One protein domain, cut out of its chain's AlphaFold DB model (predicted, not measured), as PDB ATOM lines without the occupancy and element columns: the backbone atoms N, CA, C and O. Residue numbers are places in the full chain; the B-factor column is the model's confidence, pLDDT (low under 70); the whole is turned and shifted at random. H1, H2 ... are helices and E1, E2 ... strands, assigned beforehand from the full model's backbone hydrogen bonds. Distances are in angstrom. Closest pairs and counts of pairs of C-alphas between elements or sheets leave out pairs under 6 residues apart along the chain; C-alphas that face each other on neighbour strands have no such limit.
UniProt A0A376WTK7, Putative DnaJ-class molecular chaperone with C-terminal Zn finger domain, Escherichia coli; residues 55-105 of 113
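Overview. This is residues 55 to 105 of the 113 residues of the protein "Putative DnaJ-class molecular chaperone with C-terminal Zn finger domain" of Escherichia coli (UniProt A0A376WTK7). Picture one antiparallel sheet of three strands folded into a V: E2 and E3 both bend sharply, E1 pairs with E2 in one arm alone, and the short helix H1 covers E2 in the other. The link of residues 67 to 76 prolongs the arm that holds E1. The printed part has 51 residues, with H1, E1, E2 and E3 in that order along the chain; the strands are ordered E1 - E2 - E3, and the class is mostly strand. The whole is loose, with a radius of gyration of the C-alphas of 12.4 A, and elongated, spanning 35 by 22 by 14 A.

Arrangement. Start at E2, residues 77 to 87, the inner strand of the strongly twisted sheet, which bends by 81 degrees at residue 81. Beside it runs E3, residues 95 to 104, an antiparallel edge strand that bends by 80 degrees at residue 101; look for N 79 and O 103, 2.8 A apart, and N 96 and O 86, 2.8 A, both within hydrogen-bond range. The other edge strand is E1, residues 62 to 66, antiparallel to E2, with N 63 and O 80 within hydrogen-bond range at 2.8 A. E1, E2 and E3 form a meander, each strand the antiparallel neighbour of the one before, with hairpins E1 and E2, and E2 and E3. H1, residues 55 to 58, is on the sheet, over E2, at a height of 7.8 A; its closest C-alpha pair with E2 is Pro 55 and Ala 85, 5.0 A apart. H1 is too short for an O i to N i+4 pair, but its one O i to N i+3 pair is within range.

Along the chain. Find C-alpha 77 at (474.878, 619.650, 490.455); from there E2 runs 24.3 A to C-alpha 87 at (470.322, 642.521, 483.674). E3 covers 23.1 A and ends at C-alpha 104, (470.097, 618.331, 493.382). E1 covers 13.6 A and H1 5.3 A.

Size, cuts and confidence. The two C-alphas farthest apart are those of Glu 56 and Ala 72, at 36.8 A. The printed part has no cut and no long link. Its mean pLDDT is 86.6, and no printed residue is under 70.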
ATOM      1  N   PRO A  55     467.160 637.521 477.617       75.56
ATOM      2  CA  PRO A  55     466.168 636.999 478.552       75.56
ATOM      3  C   PRO A  55     465.097 636.106 477.919       75.56
ATOM      4  O   PRO A  55     464.871 635.008 478.411       75.56
ATOM      5  N   GLU A  56     464.497 636.518 476.800       76.88
ATOM      6  CA  GLU A  56     463.420 635.767 476.131       76.88
ATOM      7  C   GLU A  56     463.901 634.431 475.556       76.88
ATOM      8  O   GLU A  56     463.118 633.496 475.411       76.88
ATOM      9  N   LEU A  57     465.185 634.334 475.202       82.12
ATOM     10  CA  LEU A  57     465.757 633.094 474.683       82.12
ATOM     11  C   LEU A  57     466.141 632.098 475.772       82.12
ATOM     12  O   LEU A  57     466.207 630.903 475.489       82.12
ATOM     13  N   ILE A  58     466.474 632.585 476.968       85.31
ATOM     14  CA  ILE A  58     467.005 631.746 478.046       85.31
ATOM     15  C   ILE A  58     465.968 631.427 479.117       85.31
ATOM     16  O   ILE A  58     466.139 630.435 479.819       85.31
ATOM     17  N   GLU A  59     464.890 632.205 479.227       84.62
ATOM     18  CA  GLU A  59     463.722 631.844 480.029       84.62
ATOM     19  C   GLU A  59     463.122 630.520 479.526       84.62
ATOM     20  O   GLU A  59     462.936 630.298 478.330       84.62
ATOM     21  N   GLY A  60     462.871 629.590 480.445       84.38
ATOM     22  CA  GLY A  60     462.401 628.241 480.137       84.38
ATOM     23  C   GLY A  60     463.497 627.237 479.758       84.38
ATOM     24  O   GLY A  60     463.183 626.062 479.572       84.38
ATOM     25  N   MET A  61     464.772 627.638 479.664       89.62
ATOM     26  CA  MET A  61     465.864 626.686 479.422       89.62
ATOM     27  C   MET A  61     466.210 625.885 480.684       89.62
ATOM     28  O   MET A  61     466.367 626.448 481.770       89.62
ATOM     29  N   GLU A  62     466.399 624.574 480.522       88.12
ATOM     30  CA  GLU A  62     466.950 623.705 481.565       88.12
ATOM     31  C   GLU A  62     468.466 623.921 481.680       88.12
ATOM     32  O   GLU A  62     469.203 623.865 480.689       88.12
ATOM     33  N   VAL A  63     468.937 624.182 482.896       89.94
ATOM     34  CA  VAL A  63     470.345 624.430 483.211       89.94
ATOM     35  C   VAL A  63     470.813 623.527 484.348       89.94
ATOM     36  O   VAL A  63     470.043 623.159 485.233       89.94
ATOM     37  N   SER A  64     472.109 623.202 484.346       90.75
ATOM     38  CA  SER A  64     472.772 622.501 485.449       90.75
ATOM     39  C   SER A  64     473.896 623.359 486.024       90.75
ATOM     40  O   SER A  64     474.804 623.754 485.285       90.75
ATOM     41  N   ILE A  65     473.870 623.613 487.328       88.69
ATOM     42  CA  ILE A  65     474.857 624.427 488.043       88.69
ATOM     43  C   ILE A  65     475.761 623.495 488.846       88.69
ATOM     44  O   ILE A  65     475.285 622.752 489.700       88.69
ATOM     45  N   ASP A  66     477.064 623.537 488.566       87.94
ATOM     46  CA  ASP A  66     478.077 622.811 489.336       87.94
ATOM     47  C   ASP A  66     478.310 623.495 490.685       87.94
ATOM     48  O   ASP A  66     478.593 624.694 490.730       87.94
ATOM     49  N   VAL A  67     478.178 622.736 491.771       85.06
ATOM     50  CA  VAL A  67     478.392 623.212 493.147       85.06
ATOM     51  C   VAL A  67     479.504 622.440 493.860       85.06
ATOM     52  O   VAL A  67     479.605 622.480 495.086       85.06
ATOM     53  N   SER A  68     480.353 621.741 493.105       85.38
ATOM     54  CA  SER A  68     481.463 620.968 493.659       85.38
ATOM     55  C   SER A  68     482.456 621.914 494.344       85.38
ATOM     56  O   SER A  68     483.007 622.817 493.715       85.38
ATOM     57  N   THR A  69     482.701 621.715 495.641       82.25
ATOM     58  CA  THR A  69     483.662 622.537 496.406       82.25
ATOM     59  C   THR A  69     485.043 621.888 496.516       82.25
ATOM     60  O   THR A  69     486.044 622.578 496.712       82.25
ATOM     61  N   CYS A  70     485.102 620.562 496.371       83.69
ATOM     62  CA  CYS A  70     486.307 619.743 496.395       83.69
ATOM     63  C   CYS A  70     486.094 618.451 495.582       83.69
ATOM     64  O   CYS A  70     484.983 618.178 495.130       83.69
ATOM     65  N   ASP A  71     487.141 617.635 495.422       83.69
ATOM     66  CA  ASP A  71     487.079 616.391 494.633       83.69
ATOM     67  C   ASP A  71     486.092 615.348 495.188       83.69
ATOM     68  O   ASP A  71     485.611 614.501 494.439       83.69
ATOM     69  N   ALA A  72     485.778 615.391 496.488       78.88
ATOM     70  CA  ALA A  72     484.831 614.459 497.108       78.88
ATOM     71  C   ALA A  72     483.377 614.704 496.669       78.88
ATOM     72  O   ALA A  72     482.581 613.770 496.647       78.88
ATOM     73  N   ASP A  73     483.069 615.938 496.270       81.44
ATOM     74  CA  ASP A  73     481.743 616.381 495.832       81.44
ATOM     75  C   ASP A  73     481.685 616.563 494.308       81.44
ATOM     76  O   ASP A  73     480.804 617.245 493.781       81.44
ATOM     77  N   LEU A  74     482.661 615.995 493.589       86.44
ATOM     78  CA  LEU A  74     482.783 616.137 492.147       86.44
ATOM     79  C   LEU A  74     481.528 615.601 491.451       86.44
ATOM     80  O   LEU A  74     481.215 614.413 491.516       86.44
ATOM     81  N   GLY A  75     480.849 616.478 490.715       84.00
ATOM     82  CA  GLY A  75     479.641 616.120 489.972       84.00
ATOM     83  C   GLY A  75     478.338 616.415 490.712       84.00
ATOM     84  O   GLY A  75     477.274 616.186 490.131       84.00
ATOM     85  N   ASN A  76     478.412 616.985 491.918       90.00
ATOM     86  CA  ASN A  76     477.258 617.555 492.600       90.00
ATOM     87  C   ASN A  76     476.754 618.767 491.807       90.00
ATOM     88  O   ASN A  76     477.456 619.765 491.611       90.00
ATOM     89  N   ARG A  77     475.525 618.655 491.307       91.19
ATOM     90  CA  ARG A  77     474.878 619.650 490.455       91.19
ATOM     91  C   ARG A  77     473.453 619.896 490.913       91.19
ATOM     92  O   ARG A  77     472.746 618.962 491.283       91.19
ATOM     93  N   TYR A  78     473.036 621.150 490.813       89.56
ATOM     94  CA  TYR A  78     471.626 621.520 490.841       89.56
ATOM     95  C   TYR A  78     471.111 621.646 489.414       89.56
ATOM     96  O   TYR A  78     471.755 622.282 488.580       89.56
ATOM     97  N   PHE A  79     469.958 621.055 489.146       91.75
ATOM     98  CA  PHE A  79     469.256 621.123 487.874       91.75
ATOM     99  C   PHE A  79     468.002 621.957 488.054       91.75
ATOM    100  O   PHE A  79     467.296 621.810 489.043       91.75
ATOM    101  N   GLY A  80     467.712 622.843 487.116       90.88
ATOM    102  CA  GLY A  80     466.492 623.628 487.192       90.88
ATOM    103  C   GLY A  80     466.227 624.396 485.915       90.88
ATOM    104  O   GLY A  80     467.060 624.449 485.012       90.88
ATOM    105  N   THR A  81     465.043 624.989 485.845       91.56
ATOM    106  CA  THR A  81     464.625 625.792 484.698       91.56
ATOM    107  C   THR A  81     464.808 627.269 485.009       91.56
ATOM    108  O   THR A  81     464.407 627.740 486.075       91.56
ATOM    109  N   VAL A  82     465.400 628.014 484.080       91.88
ATOM    110  CA  VAL A  82     465.500 629.472 484.192       91.88
ATOM    111  C   VAL A  82     464.093 630.059 484.152       91.88
ATOM    112  O   VAL A  82     463.380 629.915 483.165       91.88
ATOM    113  N   THR A  83     463.683 630.705 485.235       88.94
ATOM    114  CA  THR A  83     462.366 631.343 485.355       88.94
ATOM    115  C   THR A  83     462.422 632.812 484.961       88.94
ATOM    116  O   THR A  83     461.434 633.364 484.508       88.94
ATOM    117  N   GLU A  84     463.574 633.453 485.148       87.06
ATOM    118  CA  GLU A  84     463.758 634.864 484.833       87.06
ATOM    119  C   GLU A  84     465.245 635.143 484.598       87.06
ATOM    120  O   GLU A  84     466.119 634.510 485.198       87.06
ATOM    121  N   ALA A  85     465.544 636.100 483.726       87.38
ATOM    122  CA  ALA A  85     466.890 636.601 483.510       87.38
ATOM    123  C   ALA A  85     466.908 638.115 483.709       87.38
ATOM    124  O   ALA A  85     466.217 638.852 483.009       87.38
ATOM    125  N   LEU A  86     467.712 638.572 484.663       86.44
ATOM    126  CA  LEU A  86     467.817 639.979 485.038       86.44
ATOM    127  C   LEU A  86     469.130 640.559 484.527       86.44
ATOM    128  O   LEU A  86     470.164 639.897 484.601       86.44
ATOM    129  N   GLU A  87     469.107 641.804 484.057       86.31
ATOM    130  CA  GLU A  87     470.322 642.521 483.674       86.31
ATOM    131  C   GLU A  87     471.181 642.844 484.905       86.31
ATOM    132  O   GLU A  87     470.696 643.321 485.933       86.31
ATOM    133  N   LEU A  88     472.478 642.570 484.802       87.00
ATOM    134  CA  LEU A  88     473.459 642.823 485.843       87.00
ATOM    135  C   LEU A  88     474.807 643.189 485.217       87.00
ATOM    136  O   LEU A  88     475.548 642.316 484.766       87.00
ATOM    137  N   ASP A  89     475.162 644.474 485.266       83.62
ATOM    138  CA  ASP A  89     476.387 645.023 484.656       83.62
ATOM    139  C   ASP A  89     477.689 644.403 485.189       83.62
ATOM    140  O   ASP A  89     478.730 644.438 484.534       83.62
ATOM    141  N   THR A  90     477.655 643.839 486.398       87.31
ATOM    142  CA  THR A  90     478.808 643.168 487.012       87.31
ATOM    143  C   THR A  90     478.979 641.722 486.543       87.31
ATOM    144  O   THR A  90     480.045 641.135 486.749       87.31
ATOM    145  N   ALA A  91     477.964 641.129 485.908       85.12
ATOM    146  CA  ALA A  91     478.044 639.786 485.356       85.12
ATOM    147  C   ALA A  91     478.798 639.801 484.021       85.12
ATOM    148  O   ALA A  91     478.616 640.684 483.188       85.12
ATOM    149  N   LYS A  92     479.604 638.764 483.764       82.06
ATOM    150  CA  LYS A  92     480.421 638.646 482.539       82.06
ATOM    151  C   LYS A  92     479.614 638.812 481.243       82.06
ATOM    152  O   LYS A  92     480.138 639.341 480.270       82.06
ATOM    153  N   ASN A  93     478.370 638.340 481.244       81.06
ATOM    154  CA  ASN A  93     477.472 638.407 480.094       81.06
ATOM    155  C   ASN A  93     476.349 639.437 480.283       81.06
ATOM    156  O   ASN A  93     475.423 639.445 479.487       81.06
ATOM    157  N   GLY A  94     476.405 640.264 481.332       84.31
ATOM    158  CA  GLY A  94     475.390 641.279 481.609       84.31
ATOM    159  C   GLY A  94     474.074 640.743 482.177       84.31
ATOM    160  O   GLY A  94     473.147 641.527 482.307       84.31
ATOM    161  N   TYR A  95     473.973 639.450 482.515       86.62
ATOM    162  CA  TYR A  95     472.749 638.848 483.057       86.62
ATOM    163  C   TYR A  95     473.015 637.917 484.241       86.62
ATOM    164  O   TYR A  95     474.038 637.225 484.289       86.62
ATOM    165  N   ILE A  96     472.051 637.858 485.158       88.25
ATOM    166  CA  ILE A  96     471.907 636.835 486.196       88.25
ATOM    167  C   ILE A  96     470.636 636.023 485.932       88.25
ATOM    168  O   ILE A  96     469.605 636.578 485.557       88.25
ATOM    169  N   LEU A  97     470.720 634.705 486.114       90.44
ATOM    170  CA  LEU A  97     469.603 633.786 485.904       90.44
ATOM    171  C   LEU A  97     468.975 633.428 487.245       90.44
ATOM    172  O   LEU A  97     469.673 633.005 488.169       90.44
ATOM    173  N   LEU A  98     467.661 633.569 487.330       89.50
ATOM    174  CA  LEU A  98     466.857 633.072 488.431       89.50
ATOM    175  C   LEU A  98     466.339 631.687 488.059       89.50
ATOM    176  O   LEU A  98     465.653 631.512 487.054       89.50
ATOM    177  N   VAL A  99     466.687 630.707 488.883       91.50
ATOM    178  CA  VAL A  99     466.257 629.315 488.746       91.50
ATOM    179  C   VAL A  99     465.462 628.973 490.000       91.50
ATOM    180  O   VAL A  99     466.019 628.981 491.099       91.50
ATOM    181  N   GLN A 100     464.162 628.735 489.846       86.25
ATOM    182  CA  GLN A 100     463.296 628.293 490.943       86.25
ATOM    183  C   GLN A 100     463.267 626.762 491.025       86.25
ATOM    184  O   GLN A 100     463.515 626.082 490.030       86.25
ATOM    185  N   ASP A 101     463.000 626.242 492.229       85.56
ATOM    186  CA  ASP A 101     462.821 624.809 492.511       85.56
ATOM    187  C   ASP A 101     463.944 623.901 491.974       85.56
ATOM    188  O   ASP A 101     463.698 622.802 491.485       85.56
ATOM    189  N   ALA A 102     465.200 624.359 492.052       88.19
ATOM    190  CA  ALA A 102     466.330 623.589 491.547       88.19
ATOM    191  C   ALA A 102     466.536 622.279 492.337       88.19
ATOM    192  O   ALA A 102     466.696 622.293 493.559       88.19
ATOM    193  N   GLU A 103     466.593 621.153 491.627       90.69
ATOM    194  CA  GLU A 103     466.736 619.810 492.185       90.69
ATOM    195  C   GLU A 103     468.208 619.356 492.185       90.69
ATOM    196  O   GLU A 103     468.884 619.422 491.152       90.69
ATOM    197  N   PRO A 104     468.749 618.883 493.320       91.81
ATOM    198  CA  PRO A 104     470.097 618.331 493.382       91.81
ATOM    199  C   PRO A 104     470.140 616.896 492.836       91.81
ATOM    200  O   PRO A 104     469.209 616.116 493.019       91.81
ATOM    201  N   ASN A 105     471.274 616.492 492.262       89.50
ATOM    202  CA  ASN A 105     471.560 615.077 491.968       89.50
ATOM    203  C   ASN A 105     472.278 614.330 493.113       89.50
ATOM    204  O   ASN A 105     472.777 613.225 492.907       89.50
TER     205      ASN A 105